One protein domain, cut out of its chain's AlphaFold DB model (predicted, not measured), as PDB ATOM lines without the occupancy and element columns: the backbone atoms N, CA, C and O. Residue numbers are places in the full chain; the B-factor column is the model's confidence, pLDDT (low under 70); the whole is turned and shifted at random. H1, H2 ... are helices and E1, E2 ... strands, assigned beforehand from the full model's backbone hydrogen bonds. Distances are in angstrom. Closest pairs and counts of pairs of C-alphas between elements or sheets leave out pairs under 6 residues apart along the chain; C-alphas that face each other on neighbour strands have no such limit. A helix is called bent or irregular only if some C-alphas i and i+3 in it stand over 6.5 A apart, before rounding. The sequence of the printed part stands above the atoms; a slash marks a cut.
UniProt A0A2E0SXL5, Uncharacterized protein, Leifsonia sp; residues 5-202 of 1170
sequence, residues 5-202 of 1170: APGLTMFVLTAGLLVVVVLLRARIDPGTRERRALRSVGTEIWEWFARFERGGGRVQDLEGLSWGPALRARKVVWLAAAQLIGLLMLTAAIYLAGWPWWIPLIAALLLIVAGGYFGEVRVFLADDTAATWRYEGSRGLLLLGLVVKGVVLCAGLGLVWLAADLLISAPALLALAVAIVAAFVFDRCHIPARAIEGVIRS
ATOM      1  N   ALA A   5      55.060 -34.280  -7.723       76.69
ATOM      2  CA  ALA A   5      53.655 -33.928  -7.523       76.69
ATOM      3  C   ALA A   5      52.672 -35.100  -7.754       76.69
ATOM      4  O   ALA A   5      51.728 -35.219  -6.970       76.69
ATOM      5  N   PRO A   6      52.876 -36.010  -8.733       81.31
ATOM      6  CA  PRO A   6      52.017 -37.183  -8.891       81.31
ATOM      7  C   PRO A   6      52.104 -38.134  -7.691       81.31
ATOM      8  O   PRO A   6      51.081 -38.647  -7.250       81.31
ATOM      9  N   GLY A   7      53.295 -38.315  -7.105       82.50
ATOM     10  CA  GLY A   7      53.518 -39.199  -5.954       82.50
ATOM     11  C   GLY A   7      52.738 -38.788  -4.699       82.50
ATOM     12  O   GLY A   7      52.314 -39.651  -3.929       82.50
ATOM     13  N   LEU A   8      52.435 -37.492  -4.535       86.62
ATOM     14  CA  LEU A   8      51.584 -36.984  -3.449       86.62
ATOM     15  C   LEU A   8      50.194 -37.640  -3.443       86.62
ATOM     16  O   LEU A   8      49.619 -37.873  -2.377       86.62
ATOM     17  N   THR A   9      49.670 -37.992  -4.623       86.50
ATOM     18  CA  THR A   9      48.367 -38.659  -4.733       86.50
ATOM     19  C   THR A   9      48.356 -40.016  -4.026       86.50
ATOM     20  O   THR A   9      47.329 -40.371  -3.455       86.50
ATOM     21  N   MET A  10      49.487 -40.731  -3.934       89.69
ATOM     22  CA  MET A  10      49.563 -42.016  -3.224       89.69
ATOM     23  C   MET A  10      49.452 -41.874  -1.706       89.69
ATOM     24  O   MET A  10      48.837 -42.723  -1.059       89.69
ATOM     25  N   PHE A  11      49.980 -40.792  -1.127       89.12
ATOM     26  CA  PHE A  11      49.806 -40.501   0.300       89.12
ATOM     27  C   PHE A  11      48.332 -40.216   0.624       89.12
ATOM     28  O   PHE A  11      47.793 -40.765   1.586       89.12
ATOM     29  N   VAL A  12      47.658 -39.429  -0.225       87.44
ATOM     30  CA  VAL A  12      46.223 -39.120  -0.091       87.44
ATOM     31  C   VAL A  12      45.359 -40.365  -0.312       87.44
ATOM     32  O   VAL A  12      44.451 -40.624   0.476       87.44
ATOM     33  N   LEU A  13      45.655 -41.173  -1.334       88.69
ATOM     34  CA  LEU A  13      44.939 -42.419  -1.623       88.69
ATOM     35  C   LEU A  13      45.082 -43.435  -0.488       88.69
ATOM     36  O   LEU A  13      44.092 -44.046  -0.091       88.69
ATOM     37  N   THR A  14      46.283 -43.588   0.078       87.69
ATOM     38  CA  THR A  14      46.505 -44.485   1.223       87.69
ATOM     39  C   THR A  14      45.743 -43.993   2.456       87.69
ATOM     40  O   THR A  14      45.075 -44.788   3.116       87.69
ATOM     41  N   ALA A  15      45.764 -42.685   2.739       85.50
ATOM     42  CA  ALA A  15      44.961 -42.097   3.813       85.50
ATOM     43  C   ALA A  15      43.451 -42.327   3.596       85.50
ATOM     44  O   ALA A  15      42.747 -42.732   4.521       85.50
ATOM     45  N   GLY A  16      42.964 -42.155   2.363       86.19
ATOM     46  CA  GLY A  16      41.582 -42.449   1.980       86.19
ATOM     47  C   GLY A  16      41.207 -43.925   2.156       86.19
ATOM     48  O   GLY A  16      40.136 -44.227   2.679       86.19
ATOM     49  N   LEU A  17      42.097 -44.858   1.802       86.81
ATOM     50  CA  LEU A  17      41.882 -46.296   1.997       86.81
ATOM     51  C   LEU A  17      41.734 -46.647   3.485       86.81
ATOM     52  O   LEU A  17      40.831 -47.396   3.855       86.81
ATOM     53  N   LEU A  18      42.575 -46.067   4.345       84.81
ATOM     54  CA  LEU A  18      42.493 -46.243   5.799       84.81
ATOM     55  C   LEU A  18      41.158 -45.715   6.356       84.81
ATOM     56  O   LEU A  18      40.509 -46.400   7.147       84.81
ATOM     57  N   VAL A  19      40.704 -44.542   5.894       83.00
ATOM     58  CA  VAL A  19      39.386 -43.965   6.230       83.00
ATOM     59  C   VAL A  19      38.251 -44.912   5.825       83.00
ATOM     60  O   VAL A  19      37.357 -45.176   6.630       83.00
ATOM     61  N   VAL A  20      38.296 -45.471   4.612       85.19
ATOM     62  CA  VAL A  20      37.284 -46.424   4.123       85.19
ATOM     63  C   VAL A  20      37.251 -47.692   4.978       85.19
ATOM     64  O   VAL A  20      36.164 -48.144   5.331       85.19
ATOM     65  N   VAL A  21      38.408 -48.241   5.366       83.75
ATOM     66  CA  VAL A  21      38.484 -49.420   6.252       83.75
ATOM     67  C   VAL A  21      37.808 -49.144   7.599       83.75
ATOM     68  O   VAL A  21      37.020 -49.969   8.066       83.75
ATOM     69  N   VAL A  22      38.061 -47.980   8.202       81.69
ATOM     70  CA  VAL A  22      37.431 -47.565   9.470       81.69
ATOM     71  C   VAL A  22      35.914 -47.422   9.312       81.69
ATOM     72  O   VAL A  22      35.158 -47.978  10.109       81.69
ATOM     73  N   LEU A  23      35.450 -46.745   8.256       80.81
ATOM     74  CA  LEU A  23      34.019 -46.564   7.985       80.81
ATOM     75  C   LEU A  23      33.302 -47.895   7.732       80.81
ATOM     76  O   LEU A  23      32.192 -48.101   8.224       80.81
ATOM     77  N   LEU A  24      33.930 -48.812   6.994       83.56
ATOM     78  CA  LEU A  24      33.376 -50.131   6.707       83.56
ATOM     79  C   LEU A  24      33.234 -50.959   7.993       83.56
ATOM     80  O   LEU A  24      32.168 -51.521   8.244       83.56
ATOM     81  N   ARG A  25      34.274 -50.985   8.839       83.25
ATOM     82  CA  ARG A  25      34.247 -51.674  10.143       83.25
ATOM     83  C   ARG A  25      33.148 -51.127  11.043       83.25
ATOM     84  O   ARG A  25      32.338 -51.905  11.537       83.25
ATOM     85  N   ALA A  26      33.077 -49.803  11.177       76.88
ATOM     86  CA  ALA A  26      32.041 -49.140  11.957       76.88
ATOM     87  C   ALA A  26      30.632 -49.424  11.417       76.88
ATOM     88  O   ALA A  26      29.689 -49.484  12.193       76.88
ATOM     89  N   ARG A  27      30.459 -49.605  10.101       80.62
ATOM     90  CA  ARG A  27      29.147 -49.852   9.477       80.62
ATOM     91  C   ARG A  27      28.664 -51.300   9.601       80.62
ATOM     92  O   ARG A  27      27.450 -51.511   9.598       80.62
ATOM     93  N   ILE A  28      29.583 -52.264   9.653       81.94
ATOM     94  CA  ILE A  28      29.294 -53.709   9.722       81.94
ATOM     95  C   ILE A  28      29.175 -54.196  11.178       81.94
ATOM     96  O   ILE A  28      28.712 -55.307  11.423       81.94
ATOM     97  N   ASP A  29      29.599 -53.397  12.157       81.38
ATOM     98  CA  ASP A  29      29.520 -53.772  13.567       81.38
ATOM     99  C   ASP A  29      28.076 -53.975  14.080       81.38
ATOM    100  O   ASP A  29      27.209 -53.148  13.783       81.38
ATOM    101  N   PRO A  30      27.793 -55.066  14.826       79.38
ATOM    102  CA  PRO A  30      26.462 -55.324  15.373       79.38
ATOM    103  C   PRO A  30      25.957 -54.203  16.286       79.38
ATOM    104  O   PRO A  30      24.853 -53.713  16.063       79.38
ATOM    105  N   GLY A  31      26.774 -53.714  17.229       79.06
ATOM    106  CA  GLY A  31      26.346 -52.699  18.201       79.06
ATOM    107  C   GLY A  31      26.015 -51.355  17.546       79.06
ATOM    108  O   GLY A  31      25.013 -50.714  17.865       79.06
ATOM    109  N   THR A  32      26.789 -50.941  16.538       78.44
ATOM    110  CA  THR A  32      26.500 -49.710  15.774       78.44
ATOM    111  C   THR A  32      25.321 -49.868  14.808       78.44
ATOM    112  O   THR A  32      24.684 -48.879  14.421       78.44
ATOM    113  N   ARG A  33      25.033 -51.094  14.354       82.25
ATOM    114  CA  ARG A  33      23.835 -51.411  13.568       82.25
ATOM    115  C   ARG A  33      22.591 -51.367  14.451       82.25
ATOM    116  O   ARG A  33      21.629 -50.722  14.044       82.25
ATOM    117  N   GLU A  34      22.642 -51.964  15.639       81.75
ATOM    118  CA  GLU A  34      21.582 -51.889  16.653       81.75
ATOM    119  C   GLU A  34      21.292 -50.444  17.040       81.75
ATOM    120  O   GLU A  34      20.148 -50.016  16.937       81.75
ATOM    121  N   ARG A  35      22.319 -49.639  17.347       84.06
ATOM    122  CA  ARG A  35      22.138 -48.208  17.649       84.06
ATOM    123  C   ARG A  35      21.387 -47.459  16.551       84.06
ATOM    124  O   ARG A  35      20.513 -46.649  16.841       84.06
ATOM    125  N   ARG A  36      21.714 -47.708  15.278       82.06
ATOM    126  CA  ARG A  36      21.011 -47.073  14.148       82.06
ATOM    127  C   ARG A  36      19.559 -47.530  14.038       82.06
ATOM    128  O   ARG A  36      18.710 -46.701  13.731       82.06
ATOM    129  N   ALA A  37      19.294 -48.814  14.271       82.12
ATOM    130  CA  ALA A  37      17.939 -49.352  14.260       82.12
ATOM    131  C   ALA A  37      17.107 -48.772  15.415       82.12
ATOM    132  O   ALA A  37      16.061 -48.186  15.166       82.12
ATOM    133  N   LEU A  38      17.609 -48.821  16.651       82.44
ATOM    134  CA  LEU A  38      16.894 -48.336  17.835       82.44
ATOM    135  C   LEU A  38      16.667 -46.821  17.802       82.44
ATOM    136  O   LEU A  38      15.598 -46.366  18.179       82.44
ATOM    137  N   ARG A  39      17.601 -46.025  17.259       78.56
ATOM    138  CA  ARG A  39      17.370 -44.579  17.055       78.56
ATOM    139  C   ARG A  39      16.231 -44.270  16.086       78.56
ATOM    140  O   ARG A  39      15.623 -43.210  16.202       78.56
ATOM    141  N   SER A  40      15.945 -45.153  15.128       75.50
ATOM    142  CA  SER A  40      14.840 -44.936  14.183       75.50
ATOM    143  C   SER A  40      13.460 -45.090  14.831       75.50
ATOM    144  O   SER A  40      12.526 -44.419  14.404       75.50
ATOM    145  N   VAL A  41      13.372 -45.881  15.904       77.56
ATOM    146  CA  VAL A  41      12.165 -46.159  16.708       77.56
ATOM    147  C   VAL A  41      12.323 -45.656  18.153       77.56
ATOM    148  O   VAL A  41      11.729 -46.179  19.089       77.56
ATOM    149  N   GLY A  42      13.183 -44.651  18.354       71.69
ATOM    150  CA  GLY A  42      13.665 -44.272  19.683       71.69
ATOM    151  C   GLY A  42      12.577 -43.768  20.629       71.69
ATOM    152  O   GLY A  42      12.654 -44.042  21.821       71.69
ATOM    153  N   THR A  43      11.565 -43.071  20.107       72.12
ATOM    154  CA  THR A  43      10.428 -42.569  20.894       72.12
ATOM    155  C   THR A  43       9.624 -43.715  21.506       72.12
ATOM    156  O   THR A  43       9.391 -43.718  22.708       72.12
ATOM    157  N   GLU A  44       9.314 -44.747  20.714       79.38
ATOM    158  CA  GLU A  44       8.557 -45.923  21.165       79.38
ATOM    159  C   GLU A  44       9.291 -46.682  22.284       79.38
ATOM    160  O   GLU A  44       8.662 -47.172  23.222       79.38
ATOM    161  N   ILE A  45      10.626 -46.750  22.212       80.94
ATOM    162  CA  ILE A  45      11.466 -47.399  23.229       80.94
ATOM    163  C   ILE A  45      11.443 -46.616  24.544       80.94
ATOM    164  O   ILE A  45      11.305 -47.220  25.607       80.94
ATOM    165  N   TRP A  46      11.567 -45.289  24.496       78.50
ATOM    166  CA  TRP A  46      11.520 -44.462  25.705       78.50
ATOM    167  C   TRP A  46      10.149 -44.498  26.376       78.50
ATOM    168  O   TRP A  46      10.083 -44.707  27.583       78.50
ATOM    169  N   GLU A  47       9.069 -44.387  25.602       79.31
ATOM    170  CA  GLU A  47       7.701 -44.547  26.113       79.31
ATOM    171  C   GLU A  47       7.484 -45.931  26.734       79.31
ATOM    172  O   GLU A  47       6.783 -46.082  27.736       79.31
ATOM    173  N   TRP A  48       8.085 -46.971  26.148       86.56
ATOM    174  CA  TRP A  48       8.036 -48.312  26.718       86.56
ATOM    175  C   TRP A  48       8.718 -48.357  28.089       86.56
ATOM    176  O   TRP A  48       8.109 -48.844  29.043       86.56
ATOM    177  N   PHE A  49       9.930 -47.806  28.224       86.06
ATOM    178  CA  PHE A  49      10.646 -47.789  29.504       86.06
ATOM    179  C   PHE A  49       9.986 -46.891  30.553       86.06
ATOM    180  O   PHE A  49       9.993 -47.235  31.730       86.06
ATOM    181  N   ALA A  50       9.346 -45.800  30.147       81.75
ATOM    182  CA  ALA A  50       8.571 -44.960  31.051       81.75
ATOM    183  C   ALA A  50       7.297 -45.676  31.557       81.75
ATOM    184  O   ALA A  50       6.984 -45.635  32.747       81.75
ATOM    185  N   ARG A  51       6.603 -46.450  30.704       84.31
ATOM    186  CA  ARG A  51       5.535 -47.370  31.154       84.31
ATOM    187  C   ARG A  51       6.056 -48.468  32.079       84.31
ATOM    188  O   ARG A  51       5.372 -48.829  33.034       84.31
ATOM    189  N   PHE A  52       7.239 -49.003  31.794       86.50
ATOM    190  CA  PHE A  52       7.889 -50.008  32.630       86.50
ATOM    191  C   PHE A  52       8.226 -49.454  34.023       86.50
ATOM    192  O   PHE A  52       7.934 -50.116  35.018       86.50
ATOM    193  N   GLU A  53       8.728 -48.219  34.116       85.56
ATOM    194  CA  GLU A  53       8.934 -47.539  35.400       85.56
ATOM    195  C   GLU A  53       7.630 -47.345  36.182       85.56
ATOM    196  O   GLU A  53       7.575 -47.656  37.373       85.56
ATOM    197  N   ARG A  54       6.543 -46.928  35.515       82.31
ATOM    198  CA  ARG A  54       5.201 -46.855  36.134       82.31
ATOM    199  C   ARG A  54       4.716 -48.201  36.672       82.31
ATOM    200  O   ARG A  54       3.962 -48.240  37.641       82.31
ATOM    201  N   GLY A  55       5.146 -49.296  36.050       80.75
ATOM    202  CA  GLY A  55       4.883 -50.667  36.481       80.75
ATOM    203  C   GLY A  55       5.739 -51.146  37.660       80.75
ATOM    204  O   GLY A  55       5.609 -52.306  38.044       80.75
ATOM    205  N   GLY A  56       6.599 -50.293  38.228       82.88
ATOM    206  CA  GLY A  56       7.513 -50.632  39.323       82.88
ATOM    207  C   GLY A  56       8.925 -51.018  38.874       82.88
ATOM    208  O   GLY A  56       9.739 -51.409  39.708       82.88
ATOM    209  N   GLY A  57       9.233 -50.916  37.577       86.44
ATOM    210  CA  GLY A  57      10.591 -51.079  37.060       86.44
ATOM    211  C   GLY A  57      11.506 -49.904  37.400       86.44
ATOM    212  O   GLY A  57      11.050 -48.797  37.678       86.44
ATOM    213  N   ARG A  58      12.822 -50.133  37.361       88.94
ATOM    214  CA  ARG A  58      13.829 -49.074  37.513       88.94
ATOM    215  C   ARG A  58      14.743 -49.030  36.312       88.94
ATOM    216  O   ARG A  58      15.286 -50.056  35.899       88.94
ATOM    217  N   VAL A  59      14.951 -47.826  35.796       88.62
ATOM    218  CA  VAL A  59      15.764 -47.598  34.612       88.62
ATOM    219  C   VAL A  59      16.824 -46.550  34.911       88.62
ATOM    220  O   VAL A  59      16.579 -45.587  35.624       88.62
ATOM    221  N   GLN A  60      18.016 -46.758  34.360       89.75
ATOM    222  CA  GLN A  60      19.084 -45.767  34.350       89.75
ATOM    223  C   GLN A  60      19.369 -45.343  32.907       89.75
ATOM    224  O   GLN A  60      19.895 -46.139  32.119       89.75
ATOM    225  N   ASP A  61      19.062 -44.089  32.565       85.56
ATOM    226  CA  ASP A  61      19.343 -43.520  31.241       85.56
ATOM    227  C   ASP A  61      20.856 -43.278  31.057       85.56
ATOM    228  O   ASP A  61      21.477 -42.450  31.725       85.56
ATOM    229  N   LEU A  62      21.484 -43.995  30.118       84.44
ATOM    230  CA  LEU A  62      22.897 -43.803  29.750       84.44
ATOM    231  C   LEU A  62      23.120 -42.719  28.679       84.44
ATOM    232  O   LEU A  62      24.265 -42.392  28.335       84.44
ATOM    233  N   GLU A  63      22.062 -42.217  28.054       77.31
ATOM    234  CA  GLU A  63      22.092 -41.084  27.127       77.31
ATOM    235  C   GLU A  63      21.988 -39.745  27.875       77.31
ATOM    236  O   GLU A  63      22.570 -38.766  27.410       77.31
ATOM    237  N   GLY A  64      21.334 -39.724  29.041       69.25
ATOM    238  CA  GLY A  64      21.207 -38.563  29.933       69.25
ATOM    239  C   GLY A  64      22.476 -38.191  30.712       69.25
ATOM    240  O   GLY A  64      22.581 -37.080  31.232       69.25
ATOM    241  N   LEU A  65      23.478 -39.076  30.755       72.75
ATOM    242  CA  LEU A  65      24.741 -38.825  31.458       72.75
ATOM    243  C   LEU A  65      25.551 -37.701  30.802       72.75
ATOM    244  O   LEU A  65      25.849 -37.748  29.605       72.75
ATOM    245  N   SER A  66      26.020 -36.741  31.604       61.47
ATOM    246  CA  SER A  66      26.713 -35.532  31.125       61.47
ATOM    247  C   SER A  66      27.994 -35.805  30.318       61.47
ATOM    248  O   SER A  66      28.366 -35.014  29.451       61.47
ATOM    249  N   TRP A  67      28.659 -36.945  30.533       63.72
ATOM    250  CA  TRP A  67      29.845 -37.373  29.771       63.72
ATOM    251  C   TRP A  67      29.544 -38.288  28.577       63.72
ATOM    252  O   TRP A  67      30.434 -38.526  27.751       63.72
ATOM    253  N   GLY A  68      28.317 -38.795  28.442       64.75
ATOM    254  CA  GLY A  68      27.907 -39.666  27.335       64.75
ATOM    255  C   GLY A  68      28.194 -39.065  25.946       64.75
ATOM    256  O   GLY A  68      28.823 -39.734  25.112       64.75
ATOM    257  N   PRO A  69      27.840 -37.789  25.684       63.38
ATOM    258  CA  PRO A  69      28.117 -37.130  24.406       63.38
ATOM    259  C   PRO A  69      29.610 -37.030  24.069       63.38
ATOM    260  O   PRO A  69      29.992 -37.180  22.905       63.38
ATOM    261  N   ALA A  70      30.470 -36.821  25.073       65.00
ATOM    262  CA  ALA A  70      31.915 -36.726  24.883       65.00
ATOM    263  C   ALA A  70      32.522 -38.071  24.454       65.00
ATOM    264  O   ALA A  70      33.328 -38.107  23.520       65.00
ATOM    265  N   LEU A  71      32.083 -39.180  25.065       67.69
ATOM    266  CA  LEU A  71      32.484 -40.536  24.667       67.69
ATOM    267  C   LEU A  71      32.055 -40.841  23.226       67.69
ATOM    268  O   LEU A  71      32.827 -41.382  22.434       67.69
ATOM    269  N   ARG A  72      30.834 -40.440  22.858       68.81
ATOM    270  CA  ARG A  72      30.238 -40.699  21.536       68.81
ATOM    271  C   ARG A  72      30.646 -39.674  20.466       68.81
ATOM    272  O   ARG A  72      30.229 -39.789  19.308       68.81
ATOM    273  N   ALA A  73      31.478 -38.685  20.801       63.88
ATOM    274  CA  ALA A  73      31.885 -37.641  19.871       63.88
ATOM    275  C   ALA A  73      32.675 -38.223  18.685       63.88
ATOM    276  O   ALA A  73      33.688 -38.906  18.852       63.88
ATOM    277  N   ARG A  74      32.282 -37.860  17.450       53.25
ATOM    278  CA  ARG A  74      32.959 -38.308  16.210       53.25
ATOM    279  C   ARG A  74      34.475 -38.057  16.226       53.25
ATOM    280  O   ARG A  74      35.209 -38.804  15.589       53.25
ATOM    281  N   LYS A  75      34.948 -37.038  16.958       55.53
ATOM    282  CA  LYS A  75      36.375 -36.697  17.098       55.53
ATOM    283  C   LYS A  75      37.198 -37.821  17.748       55.53
ATOM    284  O   LYS A  75      38.340 -38.015  17.346       55.53
ATOM    285  N   VAL A  76      36.621 -38.593  18.676       54.84
ATOM    286  CA  VAL A  76      37.292 -39.702  19.388       54.84
ATOM    287  C   VAL A  76      37.712 -40.813  18.423       54.84
ATOM    288  O   VAL A  76      38.849 -41.271  18.469       54.84
ATOM    289  N   VAL A  77      36.847 -41.154  17.464       57.72
ATOM    290  CA  VAL A  77      37.132 -42.147  16.410       57.72
ATOM    291  C   VAL A  77      38.303 -41.726  15.517       57.72
ATOM    292  O   VAL A  77      39.045 -42.571  15.016       57.72
ATOM    293  N   TRP A  78      38.486 -40.418  15.330       59.12
ATOM    294  CA  TRP A  78      39.498 -39.866  14.435       59.12
ATOM    295  C   TRP A  78      40.795 -39.469  15.130       59.12
ATOM    296  O   TRP A  78      41.771 -39.253  14.431       59.12
ATOM    297  N   LEU A  79      40.865 -39.402  16.461       58.94
ATOM    298  CA  LEU A  79      42.063 -38.942  17.176       58.94
ATOM    299  C   LEU A  79      43.301 -39.827  16.911       58.94
ATOM    300  O   LEU A  79      44.376 -39.296  16.635       58.94
ATOM    301  N   ALA A  80      43.153 -41.157  16.906       55.44
ATOM    302  CA  ALA A  80      44.248 -42.084  16.587       55.44
ATOM    303  C   ALA A  80      44.593 -42.093  15.082       55.44
ATOM    304  O   ALA A  80      45.761 -42.026  14.694       55.44
ATOM    305  N   ALA A  81      43.570 -42.071  14.223       65.06
ATOM    306  CA  ALA A  81      43.749 -41.972  12.776       65.06
ATOM    307  C   ALA A  81      44.386 -40.630  12.358       65.06
ATOM    308  O   ALA A  81      45.184 -40.595  11.428       65.06
ATOM    309  N   ALA A  82      44.104 -39.536  13.072       67.81
ATOM    310  CA  ALA A  82      44.649 -38.206  12.819       67.81
ATOM    311  C   ALA A  82      46.156 -38.134  13.085       67.81
ATOM    312  O   ALA A  82      46.857 -37.430  12.364       67.81
ATOM    313  N   GLN A  83      46.674 -38.887  14.062       71.31
ATOM    314  CA  GLN A  83      48.119 -38.985  14.296       71.31
ATOM    315  C   GLN A  83      48.826 -39.682  13.128       71.31
ATOM    316  O   GLN A  83      49.853 -39.197  12.654       71.31
ATOM    317  N   LEU A  84      48.249 -40.774  12.610       77.19
ATOM    318  CA  LEU A  84      48.776 -41.464  11.430       77.19
ATOM    319  C   LEU A  84      48.659 -40.602  10.165       77.19
ATOM    320  O   LEU A  84      49.605 -40.534   9.387       77.19
ATOM    321  N   ILE A  85      47.537 -39.905   9.976       79.56
ATOM    322  CA  ILE A  85      47.344 -38.963   8.864       79.56
ATOM    323  C   ILE A  85      48.341 -37.804   8.968       79.56
ATOM    324  O   ILE A  85      48.957 -37.448   7.969       79.56
ATOM    325  N   GLY A  86      48.564 -37.253  10.161       80.56
ATOM    326  CA  GLY A  86      49.574 -36.224  10.404       80.56
ATOM    327  C   GLY A  86      50.986 -36.708  10.072       80.56
ATOM    328  O   GLY A  86      51.741 -35.994   9.417       80.56
ATOM    329  N   LEU A  87      51.319 -37.949  10.435       81.19
ATOM    330  CA  LEU A  87      52.596 -38.576  10.091       81.19
ATOM    331  C   LEU A  87      52.735 -38.819   8.579       81.19
ATOM    332  O   LEU A  87      53.802 -38.572   8.017       81.19
ATOM    333  N   LEU A  88      51.660 -39.236   7.904       85.88
ATOM    334  CA  LEU A  88      51.609 -39.352   6.444       85.88
ATOM    335  C   LEU A  88      51.778 -37.986   5.765       85.88
ATOM    336  O   LEU A  88      52.533 -37.894   4.804       85.88
ATOM    337  N   MET A  89      51.146 -36.924   6.278       85.44
ATOM    338  CA  MET A  89      51.295 -35.559   5.754       85.44
ATOM    339  C   MET A  89      52.710 -35.016   5.955       85.44
ATOM    340  O   MET A  89      53.270 -34.429   5.033       85.44
ATOM    341  N   LEU A  90      53.318 -35.248   7.122       85.56
ATOM    342  CA  LEU A  90      54.709 -34.876   7.383       85.56
ATOM    343  C   LEU A  90      55.660 -35.624   6.439       85.56
ATOM    344  O   LEU A  90      56.537 -35.016   5.832       85.56
ATOM    345  N   THR A  91      55.449 -36.930   6.268       86.62
ATOM    346  CA  THR A  91      56.243 -37.758   5.348       86.62
ATOM    347  C   THR A  91      56.069 -37.290   3.902       86.62
ATOM    348  O   THR A  91      57.054 -37.176   3.179       86.62
ATOM    349  N   ALA A  92      54.848 -36.929   3.497       87.19
ATOM    350  CA  ALA A  92      54.552 -36.370   2.182       87.19
ATOM    351  C   ALA A  92      55.196 -34.988   1.960       87.19
ATOM    352  O   ALA A  92      55.690 -34.704   0.871       87.19
ATOM    353  N   ALA A  93      55.241 -34.129   2.981       86.69
ATOM    354  CA  ALA A  93      55.924 -32.836   2.901       86.69
ATOM    355  C   ALA A  93      57.441 -33.009   2.715       86.69
ATOM    356  O   ALA A  93      58.051 -32.318   1.900       86.69
ATOM    357  N   ILE A  94      58.039 -33.974   3.419       85.88
ATOM    358  CA  ILE A  94      59.466 -34.316   3.307       85.88
ATOM    359  C   ILE A  94      59.770 -34.971   1.948       85.88
ATOM    360  O   ILE A  94      60.791 -34.660   1.334       85.88
ATOM    361  N   TYR A  95      58.855 -35.800   1.438       87.00
ATOM    362  CA  TYR A  95      58.896 -36.352   0.080       87.00
ATOM    363  C   TYR A  95      58.932 -35.241  -0.979       87.00
ATOM    364  O   TYR A  95      59.813 -35.217  -1.836       87.00
ATOM    365  N   LEU A  96      58.031 -34.257  -0.879       85.69
ATOM    366  CA  LEU A  96      57.987 -33.102  -1.788       85.69
ATOM    367  C   LEU A  96      59.235 -32.213  -1.695       85.69
ATOM    368  O   LEU A  96      59.616 -31.589  -2.690       85.69
ATOM    369  N   ALA A  97      59.866 -32.156  -0.520       85.56
ATOM    370  CA  ALA A  97      61.123 -31.446  -0.301       85.56
ATOM    371  C   ALA A  97      62.345 -32.168  -0.907       85.56
ATOM    372  O   ALA A  97      63.434 -31.594  -0.917       85.56
ATOM    373  N   GLY A  98      62.187 -33.396  -1.419       82.25
ATOM    374  CA  GLY A  98      63.250 -34.166  -2.076       82.25
ATOM    375  C   GLY A  98      64.283 -34.755  -1.113       82.25
ATOM    376  O   GLY A  98      65.414 -35.039  -1.505       82.25
ATOM    377  N   TRP A  99      63.932 -34.902   0.164       84.56
ATOM    378  CA  TRP A  99      64.827 -35.469   1.171       84.56
ATOM    379  C   TRP A  99      64.865 -36.999   1.073       84.56
ATOM    380  O   TRP A  99      63.878 -37.615   0.669       84.56
ATOM    381  N   PRO A 100      65.973 -37.652   1.468       85.50
ATOM    382  CA  PRO A 100      66.046 -39.104   1.443       85.50
ATOM    383  C   PRO A 100      65.105 -39.734   2.482       85.50
ATOM    384  O   PRO A 100      65.016 -39.281   3.624       85.50
ATOM    385  N   TRP A 101      64.456 -40.833   2.090       81.19
ATOM    386  CA  TRP A 101      63.393 -41.518   2.839       81.19
ATOM    387  C   TRP A 101      63.783 -41.990   4.251       81.19
ATOM    388  O   TRP A 101      62.914 -42.156   5.099       81.19
ATOM    389  N   TRP A 102      65.068 -42.195   4.554       81.81
ATOM    390  CA  TRP A 102      65.509 -42.699   5.862       81.81
ATOM    391  C   TRP A 102      65.488 -41.636   6.974       81.81
ATOM    392  O   TRP A 102      65.265 -41.984   8.132       81.81
ATOM    393  N   ILE A 103      65.658 -40.346   6.650       79.06
ATOM    394  CA  ILE A 103      65.603 -39.242   7.630       79.06
ATOM    395  C   ILE A 103      64.229 -39.166   8.324       79.06
ATOM    396  O   ILE A 103      64.193 -39.214   9.558       79.06
ATOM    397  N   PRO A 104      63.091 -39.093   7.596       77.25
ATOM    398  CA  PRO A 104      61.775 -39.064   8.228       77.25
ATOM    399  C   PRO A 104      61.452 -40.350   8.989       77.25
ATOM    400  O   PRO A 104      60.778 -40.277  10.011       77.25
ATOM    401  N   LEU A 105      61.956 -41.513   8.557       82.88
ATOM    402  CA  LEU A 105      61.722 -42.777   9.265       82.88
ATOM    403  C   LEU A 105      62.464 -42.857  10.602       82.88
ATOM    404  O   LEU A 105      61.877 -43.300  11.585       82.88
ATOM    405  N   ILE A 106      63.721 -42.405  10.675       84.12
ATOM    406  CA  ILE A 106      64.465 -42.367  11.946       84.12
ATOM    407  C   ILE A 106      63.808 -41.375  12.912       84.12
ATOM    408  O   ILE A 106      63.595 -41.702  14.080       84.12
ATOM    409  N   ALA A 107      63.438 -40.185  12.426       81.62
ATOM    410  CA  ALA A 107      62.732 -39.195  13.235       81.62
ATOM    411  C   ALA A 107      61.372 -39.725  13.727       81.62
ATOM    412  O   ALA A 107      61.054 -39.594  14.910       81.62
ATOM    413  N   ALA A 108      60.599 -40.382  12.856       80.94
ATOM    414  CA  ALA A 108      59.327 -41.007  13.211       80.94
ATOM    415  C   ALA A 108      59.505 -42.119  14.253       80.94
ATOM    416  O   ALA A 108      58.761 -42.157  15.230       80.94
ATOM    417  N   LEU A 109      60.510 -42.987  14.094       87.31
ATOM    418  CA  LEU A 109      60.808 -44.054  15.050       87.31
ATOM    419  C   LEU A 109      61.131 -43.492  16.440       87.31
ATOM    420  O   LEU A 109      60.552 -43.945  17.426       87.31
ATOM    421  N   LEU A 110      62.008 -42.486  16.518       84.88
ATOM    422  CA  LEU A 110      62.360 -41.835  17.784       84.88
ATOM    423  C   LEU A 110      61.138 -41.185  18.444       84.88
ATOM    424  O   LEU A 110      60.936 -41.356  19.644       84.88
ATOM    425  N   LEU A 111      60.294 -40.497  17.668       83.31
ATOM    426  CA  LEU A 111      59.064 -39.877  18.170       83.31
ATOM    427  C   LEU A 111      58.041 -40.907  18.661       83.31
ATOM    428  O   LEU A 111      57.429 -40.690  19.703       83.31
ATOM    429  N   ILE A 112      57.866 -42.027  17.954       83.00
ATOM    430  CA  ILE A 112      56.935 -43.096  18.350       83.00
ATOM    431  C   ILE A 112      57.406 -43.766  19.643       83.00
ATOM    432  O   ILE A 112      56.602 -43.967  20.554       83.00
ATOM    433  N   VAL A 113      58.698 -44.090  19.748       85.12
ATOM    434  CA  VAL A 113      59.263 -44.753  20.934       85.12
ATOM    435  C   VAL A 113      59.241 -43.814  22.138       85.12
ATOM    436  O   VAL A 113      58.721 -44.190  23.188       85.12
ATOM    437  N   ALA A 114      59.741 -42.583  21.987       79.81
ATOM    438  CA  ALA A 114      59.729 -41.599  23.064       79.81
ATOM    439  C   ALA A 114      58.291 -41.245  23.467       79.81
ATOM    440  O   ALA A 114      57.951 -41.297  24.645       79.81
ATOM    441  N   GLY A 115      57.424 -40.948  22.497       79.31
ATOM    442  CA  GLY A 115      56.025 -40.601  22.735       79.31
ATOM    443  C   GLY A 115      55.236 -41.725  23.405       79.31
ATOM    444  O   GLY A 115      54.467 -41.451  24.322       79.31
ATOM    445  N   GLY A 116      55.454 -42.979  23.003       79.38
ATOM    446  CA  GLY A 116      54.820 -44.138  23.630       79.38
ATOM    447  C   GLY A 116      55.315 -44.390  25.056       79.38
ATOM    448  O   GLY A 116      54.499 -44.621  25.942       79.38
ATOM    449  N   TYR A 117      56.622 -44.257  25.309       80.44
ATOM    450  CA  TYR A 117      57.186 -44.388  26.658       80.44
ATOM    451  C   TYR A 117      56.678 -43.285  27.596       80.44
ATOM    452  O   TYR A 117      56.166 -43.568  28.678       80.44
ATOM    453  N   PHE A 118      56.746 -42.021  27.162       74.81
ATOM    454  CA  PHE A 118      56.194 -40.897  27.924       74.81
ATOM    455  C   PHE A 118      54.672 -40.990  28.075       74.81
ATOM    456  O   PHE A 118      54.137 -40.503  29.066       74.81
ATOM    457  N   GLY A 119      53.975 -41.613  27.123       71.44
ATOM    458  CA  GLY A 119      52.554 -41.931  27.222       71.44
ATOM    459  C   GLY A 119      52.250 -42.838  28.414       71.44
ATOM    460  O   GLY A 119      51.401 -42.488  29.224       71.44
ATOM    461  N   GLU A 120      52.984 -43.940  28.579       75.81
ATOM    462  CA  GLU A 120      52.789 -44.864  29.710       75.81
ATOM    463  C   GLU A 120      53.185 -44.256  31.054       75.81
ATOM    464  O   GLU A 120      52.491 -44.459  32.047       75.81
ATOM    465  N   VAL A 121      54.264 -43.469  31.094       70.75
ATOM    466  CA  VAL A 121      54.627 -42.718  32.306       70.75
ATOM    467  C   VAL A 121      53.516 -41.730  32.669       70.75
ATOM    468  O   VAL A 121      53.165 -41.601  33.834       70.75
ATOM    469  N   ARG A 122      52.910 -41.061  31.679       65.00
ATOM    470  CA  ARG A 122      51.763 -40.169  31.911       65.00
ATOM    471  C   ARG A 122      50.519 -40.901  32.403       65.00
ATOM    472  O   ARG A 122      49.801 -40.315  33.198       65.00
ATOM    473  N   VAL A 123      50.246 -42.110  31.909       65.00
ATOM    474  CA  VAL A 123      49.118 -42.935  32.381       65.00
ATOM    475  C   VAL A 123      49.340 -43.339  33.832       65.00
ATOM    476  O   VAL A 123      48.446 -43.154  34.639       65.00
ATOM    477  N   PHE A 124      50.544 -43.791  34.182       61.38
ATOM    478  CA  PHE A 124      50.893 -44.120  35.564       61.38
ATOM    479  C   PHE A 124      50.760 -42.930  36.514       61.38
ATOM    480  O   PHE A 124      50.130 -43.041  37.549       61.38
ATOM    481  N   LEU A 125      51.286 -41.761  36.135       58.09
ATOM    482  CA  LEU A 125      51.163 -40.554  36.958       58.09
ATOM    483  C   LEU A 125      49.715 -40.062  37.113       58.09
ATOM    484  O   LEU A 125      49.478 -39.170  37.926       58.09
ATOM    485  N   ALA A 126      48.783 -40.561  36.297       51.66
ATOM    486  CA  ALA A 126      47.363 -40.236  36.355       51.66
ATOM    487  C   ALA A 126      46.533 -41.269  37.137       51.66
ATOM    488  O   ALA A 126      45.360 -41.004  37.363       51.66
ATOM    489  N   ASP A 127      47.117 -42.410  37.509       53.94
ATOM    490  CA  ASP A 127      46.467 -43.463  38.287       53.94
ATOM    491  C   ASP A 127      46.788 -43.252  39.770       53.94
ATOM    492  O   ASP A 127      47.918 -43.471  40.205       53.94
ATOM    493  N   ASP A 128      45.801 -42.769  40.522       46.81
ATOM    494  CA  ASP A 128      45.946 -42.450  41.947       46.81
ATOM    495  C   ASP A 128      45.886 -43.700  42.840       46.81
ATOM    496  O   ASP A 128      46.269 -43.640  44.004       46.81
ATOM    497  N   THR A 129      45.466 -44.845  42.288       48.34
ATOM    498  CA  THR A 129      45.405 -46.128  43.010       48.34
ATOM    499  C   THR A 129      46.708 -46.923  42.898       48.34
ATOM    500  O   THR A 129      47.003 -47.806  43.703       48.34
ATOM    501  N   ALA A 130      47.545 -46.617  41.903       50.78
ATOM    502  CA  ALA A 130      48.761 -47.373  41.641       50.78
ATOM    503  C   ALA A 130      49.958 -46.872  42.466       50.78
ATOM    504  O   ALA A 130      50.705 -45.991  42.040       50.78
ATOM    505  N   ALA A 131      50.243 -47.538  43.589       53.03
ATOM    506  CA  ALA A 131      51.441 -47.273  44.398       53.03
ATOM    507  C   ALA A 131      52.773 -47.527  43.652       53.03
ATOM    508  O   ALA A 131      53.818 -46.993  44.018       53.03
ATOM    509  N   THR A 132      52.773 -48.361  42.603       60.75
ATOM    510  CA  THR A 132      53.986 -48.698  41.838       60.75
ATOM    511  C   THR A 132      53.738 -48.732  40.337       60.75
ATOM    512  O   THR A 132      52.662 -49.099  39.860       60.75
ATOM    513  N   TRP A 133      54.760 -48.369  39.553       67.88
ATOM    514  CA  TRP A 133      54.626 -48.381  38.103       67.88
ATOM    515  C   TRP A 133      54.508 -49.809  37.575       67.88
ATOM    516  O   TRP A 133      55.387 -50.645  37.779       67.88
ATOM    517  N   ARG A 134      53.463 -50.072  36.786       70.12
ATOM    518  CA  ARG A 134      53.184 -51.378  36.166       70.12
ATOM    519  C   ARG A 134      54.403 -52.033  35.499       70.12
ATOM    520  O   ARG A 134      54.558 -53.256  35.534       70.12
ATOM    521  N   TYR A 135      55.246 -51.225  34.859       76.19
ATOM    522  CA  TYR A 135      56.406 -51.699  34.106       76.19
ATOM    523  C   TYR A 135      57.720 -51.608  34.884       76.19
ATOM    524  O   TYR A 135      58.772 -51.824  34.284       76.19
ATOM    525  N   GLU A 136      57.696 -51.339  36.193       74.94
ATOM    526  CA  GLU A 136      58.899 -51.169  37.019       74.94
ATOM    527  C   GLU A 136      59.869 -52.352  36.866       74.94
ATOM    528  O   GLU A 136      61.039 -52.165  36.531       74.94
ATOM    529  N   GLY A 137      59.355 -53.585  36.950       77.19
ATOM    530  CA  GLY A 137      60.123 -54.822  36.737       77.19
ATOM    531  C   GLY A 137      60.271 -55.275  35.275       77.19
ATOM    532  O   GLY A 137      60.881 -56.310  35.007       77.19
ATOM    533  N   SER A 138      59.702 -54.551  34.304       84.06
ATOM    534  CA  SER A 138      59.629 -54.978  32.894       84.06
ATOM    535  C   SER A 138      59.941 -53.880  31.866       84.06
ATOM    536  O   SER A 138      59.679 -54.057  30.672       84.06
ATOM    537  N   ARG A 139      60.597 -52.785  32.283       86.12
ATOM    538  CA  ARG A 139      60.956 -51.625  31.436       86.12
ATOM    539  C   ARG A 139      61.621 -52.009  30.109       86.12
ATOM    540  O   ARG A 139      61.309 -51.440  29.067       86.12
ATOM    541  N   GLY A 140      62.507 -53.008  30.127       85.75
ATOM    542  CA  GLY A 140      63.185 -53.497  28.922       85.75
ATOM    543  C   GLY A 140      62.242 -54.139  27.896       85.75
ATOM    544  O   GLY A 140      62.411 -53.934  26.695       85.75
ATOM    545  N   LEU A 141      61.217 -54.870  28.350       87.75
ATOM    546  CA  LEU A 141      60.205 -55.465  27.470       87.75
ATOM    547  C   LEU A 141      59.265 -54.399  26.897       87.75
ATOM    548  O   LEU A 141      58.936 -54.470  25.715       87.75
ATOM    549  N   LEU A 142      58.898 -53.388  27.693       87.88
ATOM    550  CA  LEU A 142      58.135 -52.229  27.217       87.88
ATOM    551  C   LEU A 142      58.884 -51.500  26.088       87.88
ATOM    552  O   LEU A 142      58.326 -51.273  25.014       87.88
ATOM    553  N   LEU A 143      60.167 -51.179  26.302       89.12
ATOM    554  CA  LEU A 143      61.001 -50.519  25.292       89.12
ATOM    555  C   LEU A 143      61.142 -51.367  24.023       89.12
ATOM    556  O   LEU A 143      61.002 -50.840  22.918       89.12
ATOM    557  N   LEU A 144      61.353 -52.679  24.163       91.31
ATOM    558  CA  LEU A 144      61.385 -53.601  23.026       91.31
ATOM    559  C   LEU A 144      60.066 -53.563  22.240       91.31
ATOM    560  O   LEU A 144      60.084 -53.462  21.014       91.31
ATOM    561  N   GLY A 145      58.928 -53.602  22.932       89.12
ATOM    562  CA  GLY A 145      57.607 -53.530  22.315       89.12
ATOM    563  C   GLY A 145      57.374 -52.239  21.535       89.12
ATOM    564  O   GLY A 145      56.922 -52.287  20.386       89.12
ATOM    565  N   LEU A 146      57.733 -51.096  22.120       89.38
ATOM    566  CA  LEU A 146      57.659 -49.782  21.478       89.38
ATOM    567  C   LEU A 146      58.529 -49.704  20.219       89.38
ATOM    568  O   LEU A 146      58.062 -49.232  19.181       89.38
ATOM    569  N   VAL A 147      59.767 -50.204  20.285       91.50
ATOM    570  CA  VAL A 147      60.687 -50.239  19.138       91.50
ATOM    571  C   VAL A 147      60.134 -51.130  18.031       91.50
ATOM    572  O   VAL A 147      60.068 -50.695  16.884       91.50
ATOM    573  N   VAL A 148      59.678 -52.344  18.353       92.69
ATOM    574  CA  VAL A 148      59.109 -53.270  17.361       92.69
ATOM    575  C   VAL A 148      57.887 -52.649  16.679       92.69
ATOM    576  O   VAL A 148      57.813 -52.641  15.449       92.69
ATOM    577  N   LYS A 149      56.955 -52.070  17.447       89.62
ATOM    578  CA  LYS A 149      55.781 -51.374  16.894       89.62
ATOM    579  C   LYS A 149      56.191 -50.204  15.996       89.62
ATOM    580  O   LYS A 149      55.657 -50.058  14.896       89.62
ATOM    581  N   GLY A 150      57.155 -49.397  16.442       89.69
ATOM    582  CA  GLY A 150      57.692 -48.267  15.687       89.69
ATOM    583  C   GLY A 150      58.348 -48.681  14.370       89.69
ATOM    584  O   GLY A 150      58.092 -48.055  13.344       89.69
ATOM    585  N   VAL A 151      59.128 -49.766  14.360       92.31
ATOM    586  CA  VAL A 151      59.761 -50.307  13.144       92.31
ATOM    587  C   VAL A 151      58.710 -50.771  12.136       92.31
ATOM    588  O   VAL A 151      58.824 -50.447  10.955       92.31
ATOM    589  N   VAL A 152      57.657 -51.468  12.578       92.62
ATOM    590  CA  VAL A 152      56.570 -51.907  11.683       92.62
ATOM    591  C   VAL A 152      55.798 -50.709  11.114       92.62
ATOM    592  O   VAL A 152      55.482 -50.691   9.926       92.62
ATOM    593  N   LEU A 153      55.551 -49.671  11.921       89.38
ATOM    594  CA  LEU A 153      54.960 -48.411  11.449       89.38
ATOM    595  C   LEU A 153      55.846 -47.709  10.408       89.38
ATOM    596  O   LEU A 153      55.348 -47.276   9.368       89.38
ATOM    597  N   CYS A 154      57.156 -47.645  10.647       91.06
ATOM    598  CA  CYS A 154      58.118 -47.079   9.702       91.06
ATOM    599  C   CYS A 154      58.197 -47.887   8.401       91.06
ATOM    600  O   CYS A 154      58.307 -47.299   7.327       91.06
ATOM    601  N   ALA A 155      58.080 -49.215   8.467       92.62
ATOM    602  CA  ALA A 155      57.987 -50.059   7.278       92.62
ATOM    603  C   ALA A 155      56.736 -49.723   6.448       92.62
ATOM    604  O   ALA A 155      56.828 -49.609   5.228       92.62
ATOM    605  N   GLY A 156      55.594 -49.481   7.099       92.25
ATOM    606  CA  GLY A 156      54.382 -48.982   6.440       92.25
ATOM    607  C   GLY A 156      54.612 -47.651   5.716       92.25
ATOM    608  O   GLY A 156      54.281 -47.532   4.539       92.25
ATOM    609  N   LEU A 157      55.247 -46.672   6.373       91.25
ATOM    610  CA  LEU A 157      55.589 -45.378   5.759       91.25
ATOM    611  C   LEU A 157      56.549 -45.531   4.572       91.25
ATOM    612  O   LEU A 157      56.347 -44.899   3.537       91.25
ATOM    613  N   GLY A 158      57.556 -46.397   4.699       91.88
ATOM    614  CA  GLY A 158      58.484 -46.717   3.616       91.88
ATOM    615  C   GLY A 158      57.787 -47.351   2.409       91.88
ATOM    616  O   GLY A 158      58.117 -47.023   1.273       91.88
ATOM    617  N   LEU A 159      56.775 -48.198   2.628       94.12
ATOM    618  CA  LEU A 159      55.961 -48.760   1.545       94.12
ATOM    619  C   LEU A 159      55.095 -47.698   0.855       94.12
ATOM    620  O   LEU A 159      54.963 -47.743  -0.364       94.12
ATOM    621  N   VAL A 160      54.544 -46.723   1.589       92.69
ATOM    622  CA  VAL A 160      53.832 -45.585   0.968       92.69
ATOM    623  C   VAL A 160      54.786 -44.739   0.129       92.69
ATOM    624  O   VAL A 160      54.445 -44.363  -0.990       92.69
ATOM    625  N   TRP A 161      55.995 -44.487   0.637       92.50
ATOM    626  CA  TRP A 161      57.046 -43.785  -0.100       92.50
ATOM    627  C   TRP A 161      57.406 -44.521  -1.397       92.50
ATOM    628  O   TRP A 161      57.403 -43.928  -2.472       92.50
ATOM    629  N   LEU A 162      57.627 -45.836  -1.314       92.38
ATOM    630  CA  LEU A 162      57.892 -46.686  -2.474       92.38
ATOM    631  C   LEU A 162      56.724 -46.669  -3.469       92.38
ATOM    632  O   LEU A 162      56.946 -46.606  -4.674       92.38
ATOM    633  N   ALA A 163      55.482 -46.706  -2.986       91.81
ATOM    634  CA  ALA A 163      54.300 -46.613  -3.835       91.81
ATOM    635  C   ALA A 163      54.228 -45.267  -4.577       91.81
ATOM    636  O   ALA A 163      53.860 -45.244  -5.751       91.81
ATOM    637  N   ALA A 164      54.610 -44.163  -3.925       91.19
ATOM    638  CA  ALA A 164      54.688 -42.844  -4.548       91.19
ATOM    639  C   ALA A 164      55.742 -42.796  -5.668       91.19
ATOM    640  O   ALA A 164      55.443 -42.311  -6.759       91.19
ATOM    641  N   ASP A 165      56.925 -43.374  -5.444       90.88
ATOM    642  CA  ASP A 165      57.981 -43.463  -6.464       90.88
ATOM    643  C   ASP A 165      57.593 -44.393  -7.626       90.88
ATOM    644  O   ASP A 165      57.834 -44.079  -8.797       90.88
ATOM    645  N   LEU A 166      56.932 -45.519  -7.333       90.94
ATOM    646  CA  LEU A 166      56.409 -46.445  -8.341       90.94
ATOM    647  C   LEU A 166      55.290 -45.827  -9.176       90.94
ATOM    648  O   LEU A 166      55.171 -46.163 -10.347       90.94
ATOM    649  N   LEU A 167      54.486 -44.916  -8.626       90.50
ATOM    650  CA  LEU A 167      53.462 -44.227  -9.413       90.50
ATOM    651  C   LEU A 167      54.085 -43.338 -10.503       90.50
ATOM    652  O   LEU A 167      53.494 -43.162 -11.566       90.50
ATOM    653  N   ILE A 168      55.277 -42.792 -10.245       87.69
ATOM    654  CA  ILE A 168      56.011 -41.940 -11.190       87.69
ATOM    655  C   ILE A 168      56.764 -42.789 -12.229       87.69
ATOM    656  O   ILE A 168      56.901 -42.378 -13.380       87.69
ATOM    657  N   SER A 169      57.251 -43.969 -11.834       87.75
ATOM    658  CA  SER A 169      58.220 -44.761 -12.611       87.75
ATOM    659  C   SER A 169      57.698 -46.093 -13.170       87.75
ATOM    660  O   SER A 169      58.379 -46.718 -13.984       87.75
ATOM    661  N   ALA A 170      56.509 -46.545 -12.764       87.06
ATOM    662  CA  ALA A 170      55.963 -47.874 -13.053       87.06
ATOM    663  C   ALA A 170      54.424 -47.843 -13.249       87.06
ATOM    664  O   ALA A 170      53.785 -46.803 -13.079       87.06
ATOM    665  N   PRO A 171      53.776 -48.969 -13.626       88.94
ATOM    666  CA  PRO A 171      52.326 -49.014 -13.806       88.94
ATOM    667  C   PRO A 171      51.552 -48.716 -12.513       88.94
ATOM    668  O   PRO A 171      51.823 -49.303 -11.465       88.94
ATOM    669  N   ALA A 172      50.503 -47.892 -12.612       86.12
ATOM    670  CA  ALA A 172      49.690 -47.453 -11.471       86.12
ATOM    671  C   ALA A 172      49.082 -48.604 -10.641       86.12
ATOM    672  O   ALA A 172      48.912 -48.471  -9.431       86.12
ATOM    673  N   LEU A 173      48.798 -49.757 -11.262       88.88
ATOM    674  CA  LEU A 173      48.298 -50.947 -10.561       88.88
ATOM    675  C   LEU A 173      49.302 -51.499  -9.540       88.88
ATOM    676  O   LEU A 173      48.897 -51.951  -8.471       88.88
ATOM    677  N   LEU A 174      50.603 -51.442  -9.844       90.50
ATOM    678  CA  LEU A 174      51.648 -51.891  -8.926       90.50
ATOM    679  C   LEU A 174      51.794 -50.919  -7.749       90.50
ATOM    680  O   LEU A 174      51.852 -51.358  -6.603       90.50
ATOM    681  N   ALA A 175      51.773 -49.608  -8.017       88.81
ATOM    682  CA  ALA A 175      51.768 -48.581  -6.974       88.81
ATOM    683  C   ALA A 175      50.561 -48.738  -6.030       88.81
ATOM    684  O   ALA A 175      50.714 -48.705  -4.808       88.81
ATOM    685  N   LEU A 176      49.372 -49.000  -6.584       91.00
ATOM    686  CA  LEU A 176      48.163 -49.266  -5.805       91.00
ATOM    687  C   LEU A 176      48.284 -50.541  -4.956       91.00
ATOM    688  O   LEU A 176      47.914 -50.525  -3.784       91.00
ATOM    689  N   ALA A 177      48.832 -51.629  -5.507       92.75
ATOM    690  CA  ALA A 177      49.056 -52.864  -4.755       92.75
ATOM    691  C   ALA A 177      49.996 -52.642  -3.556       92.75
ATOM    692  O   ALA A 177      49.690 -53.083  -2.449       92.75
ATOM    693  N   VAL A 178      51.094 -51.898  -3.742       93.56
ATOM    694  CA  VAL A 178      52.027 -51.555  -2.654       93.56
ATOM    695  C   VAL A 178      51.358 -50.661  -1.602       93.56
ATOM    696  O   VAL A 178      51.540 -50.894  -0.409       93.56
ATOM    697  N   ALA A 179      50.518 -49.703  -2.006       89.38
ATOM    698  CA  ALA A 179      49.750 -48.875  -1.074       89.38
ATOM    699  C   ALA A 179      48.722 -49.679  -0.253       89.38
ATOM    700  O   ALA A 179      48.541 -49.417   0.937       89.38
ATOM    701  N   ILE A 180      48.092 -50.702  -0.841       92.56
ATOM    702  CA  ILE A 180      47.211 -51.628  -0.110       92.56
ATOM    703  C   ILE A 180      48.012 -52.436   0.922       92.56
ATOM    704  O   ILE A 180      47.571 -52.577   2.064       92.56
ATOM    705  N   VAL A 181      49.207 -52.923   0.562       94.62
ATOM    706  CA  VAL A 181      50.105 -53.611   1.510       94.62
ATOM    707  C   VAL A 181      50.532 -52.665   2.635       94.62
ATOM    708  O   VAL A 181      50.511 -53.064   3.799       94.62
ATOM    709  N   ALA A 182      50.841 -51.403   2.331       92.19
ATOM    710  CA  ALA A 182      51.149 -50.391   3.339       92.19
ATOM    711  C   ALA A 182      49.974 -50.178   4.311       92.19
ATOM    712  O   ALA A 182      50.166 -50.196   5.527       92.19
ATOM    713  N   ALA A 183      48.745 -50.059   3.796       88.88
ATOM    714  CA  ALA A 183      47.542 -49.947   4.620       88.88
ATOM    715  C   ALA A 183      47.321 -51.183   5.513       88.88
ATOM    716  O   ALA A 183      46.958 -51.039   6.682       88.88
ATOM    717  N   PHE A 184      47.602 -52.388   5.008       91.56
ATOM    718  CA  PHE A 184      47.560 -53.620   5.802       91.56
ATOM    719  C   PHE A 184      48.625 -53.640   6.910       91.56
ATOM    720  O   PHE A 184      48.338 -54.032   8.041       91.56
ATOM    721  N   VAL A 185      49.844 -53.177   6.626       92.31
ATOM    722  CA  VAL A 185      50.924 -53.067   7.623       92.31
ATOM    723  C   VAL A 185      50.545 -52.074   8.726       92.31
ATOM    724  O   VAL A 185      50.709 -52.391   9.906       92.31
ATOM    725  N   PHE A 186      49.962 -50.920   8.380       89.12
ATOM    726  CA  PHE A 186      49.436 -49.967   9.365       89.12
ATOM    727  C   PHE A 186      48.325 -50.571  10.226       89.12
ATOM    728  O   PHE A 186      48.339 -50.407  11.446       89.12
ATOM    729  N   ASP A 187      47.402 -51.320   9.622       86.50
ATOM    730  CA  ASP A 187      46.333 -52.006  10.347       86.50
ATOM    731  C   ASP A 187      46.880 -53.029  11.357       86.50
ATOM    732  O   ASP A 187      46.391 -53.117  12.485       86.50
ATOM    733  N   ARG A 188      47.928 -53.778  10.987       89.81
ATOM    734  CA  ARG A 188      48.464 -54.914  11.763       89.81
ATOM    735  C   ARG A 188      49.689 -54.604  12.624       89.81
ATOM    736  O   ARG A 188      50.152 -55.490  13.343       89.81
ATOM    737  N   CYS A 189      50.170 -53.361  12.642       88.31
ATOM    738  CA  CYS A 189      51.365 -52.958  13.400       88.31
ATOM    739  C   CYS A 189      51.284 -53.194  14.922       88.31
ATOM    740  O   CYS A 189      52.307 -53.272  15.598       88.31
ATOM    741  N   HIS A 190      50.075 -53.329  15.465       85.25
ATOM    742  CA  HIS A 190      49.804 -53.524  16.887       85.25
ATOM    743  C   HIS A 190      49.963 -54.984  17.353       85.25
ATOM    744  O   HIS A 190      50.124 -55.224  18.547       85.25
ATOM    745  N   ILE A 191      49.957 -55.968  16.444       88.56
ATOM    746  CA  ILE A 191      50.008 -57.399  16.803       88.56
ATOM    747  C   ILE A 191      51.279 -57.759  17.597       88.56
ATOM    748  O   ILE A 191      51.149 -58.371  18.661       88.56
ATOM    749  N   PRO A 192      52.500 -57.374  17.164       87.50
ATOM    750  CA  PRO A 192      53.712 -57.696  17.917       87.50
ATOM    751  C   PRO A 192      53.751 -57.014  19.289       87.50
ATOM    752  O   PRO A 192      54.147 -57.635  20.273       87.50
ATOM    753  N   ALA A 193      53.289 -55.761  19.367       86.19
ATOM    754  CA  ALA A 193      53.189 -55.015  20.621       86.19
ATOM    755  C   ALA A 193      52.302 -55.746  21.635       86.19
ATOM    756  O   ALA A 193      52.679 -55.932  22.786       86.19
ATOM    757  N   ARG A 194      51.156 -56.254  21.179       86.31
ATOM    758  CA  ARG A 194      50.210 -57.011  22.006       86.31
ATOM    759  C   ARG A 194      50.747 -58.355  22.467       86.31
ATOM    760  O   ARG A 194      50.473 -58.766  23.589       86.31
ATOM    761  N   ALA A 195      51.525 -59.030  21.626       85.19
ATOM    762  CA  ALA A 195      52.194 -60.264  22.019       85.19
ATOM    763  C   ALA A 195      53.219 -60.015  23.141       85.19
ATOM    764  O   ALA A 195      53.296 -60.803  24.080       85.19
ATOM    765  N   ILE A 196      53.973 -58.914  23.060       86.25
ATOM    766  CA  ILE A 196      54.946 -58.513  24.087       86.25
ATOM    767  C   ILE A 196      54.237 -58.091  25.378       86.25
ATOM    768  O   ILE A 196      54.633 -58.534  26.452       86.25
ATOM    769  N   GLU A 197      53.154 -57.320  25.282       84.69
ATOM    770  CA  GLU A 197      52.317 -56.967  26.434       84.69
ATOM    771  C   GLU A 197      51.769 -58.217  27.143       84.69
ATOM    772  O   GLU A 197      51.841 -58.317  28.364       84.69
ATOM    773  N   GLY A 198      51.311 -59.230  26.398       80.88
ATOM    774  CA  GLY A 198      50.889 -60.506  26.988       80.88
ATOM    775  C   GLY A 198      52.001 -61.202  27.790       80.88
ATOM    776  O   GLY A 198      51.737 -61.797  28.834       80.88
ATOM    777  N   VAL A 199      53.262 -61.080  27.356       82.69
ATOM    778  CA  VAL A 199      54.422 -61.593  28.110       82.69
ATOM    779  C   VAL A 199      54.671 -60.770  29.373       82.69
ATOM    780  O   VAL A 199      54.928 -61.358  30.422       82.69
ATOM    781  N   ILE A 200      54.575 -59.441  29.300       81.75
ATOM    782  CA  ILE A 200      54.707 -58.563  30.474       81.75
ATOM    783  C   ILE A 200      53.666 -58.950  31.529       81.75
ATOM    784  O   ILE A 200      54.026 -59.189  32.679       81.75
ATOM    785  N   ARG A 201      52.405 -59.118  31.120       76.00
ATOM    786  CA  ARG A 201      51.296 -59.495  32.010       76.00
ATOM    787  C   ARG A 201      51.466 -60.865  32.647       76.00
ATOM    788  O   ARG A 201      51.165 -61.021  33.820       76.00
ATOM    789  N   SER A 202      52.010 -61.840  31.918       72.81
ATOM    790  CA  SER A 202      52.271 -63.175  32.478       72.81
ATOM    791  C   SER A 202      53.277 -63.193  33.638       72.81
ATOM    792  O   SER A 202      53.381 -64.199  34.330       72.81
TER     793      SER A 202
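This is residues 5 to 202 of the 1170 residues of an uncharacterized protein of Leifsonia sp (UniProt A0A2E0SXL5). Two limbs of helices meet in a V: in one, the long H7 has H6 along one side and H8 then H9 along the other; in the other, H1 and H5 run side by side in opposite ways, and H1 crosses H7 and H8 near the corner. Beyond the far ends of H1 and H5, H2, H3, the short strand E1 and H4 make a wide, open loop, much of which sticks out, for instance residues 28 to 35 and 37 to 45. The printed part has 198 residues, with nine named helices and one strand in the order H1 H2 H3 E1 H4 H5 H6 H7 H8 H9, and the class is mostly helix. The whole is loose, with a radius of gyration of the C-alphas of 22.4 A, and spans 72 by 47 by 27 A.

The hub is H7, residues 139 to 169, which touches five helices. H6, residues 102 to 124, forms a hairpin with it, at a shallow tilt of 34.8 degrees, only just short of steep; their closest C-alphas, of Leu 109 and Gly 150, are 5.3 A apart. H8, residues 172 to 188, forms another hairpin with H7 at 13 degrees, closest at Ala 163 and Ala 175, C-alphas 4.5 A apart. H9, residues 190 to 201, touches residues 141 to 149 of H7, opposite ways at 4 degrees, with the C-alphas of Gly 145 and Ala 193 5.0 A apart. H6 is apart from H8 and H9. H1, residues 5 to 28, touches H7 at a steep tilt of 57 degrees, the C-alphas of Gly 7 and Ala 164 being closest at 4.1 A. H5, residues 74 to 96, touches residues 5 to 15 of H1, opposite ways at 16 degrees, closest at Leu 8 and Ala 92, C-alphas 6.4 A apart. H5 is irregular, C-alphas 77 and 80 being 7.1 A apart, with a kink of 47 degrees near residue 81. H2, residues 30 to 40, H3, residues 42 to 54, and H4, residues 68 to 71, touch no helix; E1, residues 59 to 61, pairs with no named strand. Every O i to N i+4 pair is within hydrogen-bond range in H2, H3, H6, H8 and H9, against 17 of 20 in H1, 16 of 19 in H5 and 26 of 27 in H7; H4 is too short for one.

H7 is 44.7 A long, from C-alpha 139 at (60.956, -51.625, 31.436). H1 is 35.8 A, from C-alpha 5 at (53.655, -33.928, -7.523); H6 is 33.1 A, H5 31.3 A and H8 24.4 A. H9 ends with C-alpha 201 at (51.296, -59.495, 32.010).

The C-alphas farthest apart, of Gly 56 and Ser 169, are 72.8 A apart. The printed part has no cut. The link from H6 to H7, 14 residues, is long. Mean pLDDT of the printed part is 80.9; residue 64, residues 66 to 82 and residues 122 to 133 are under 70.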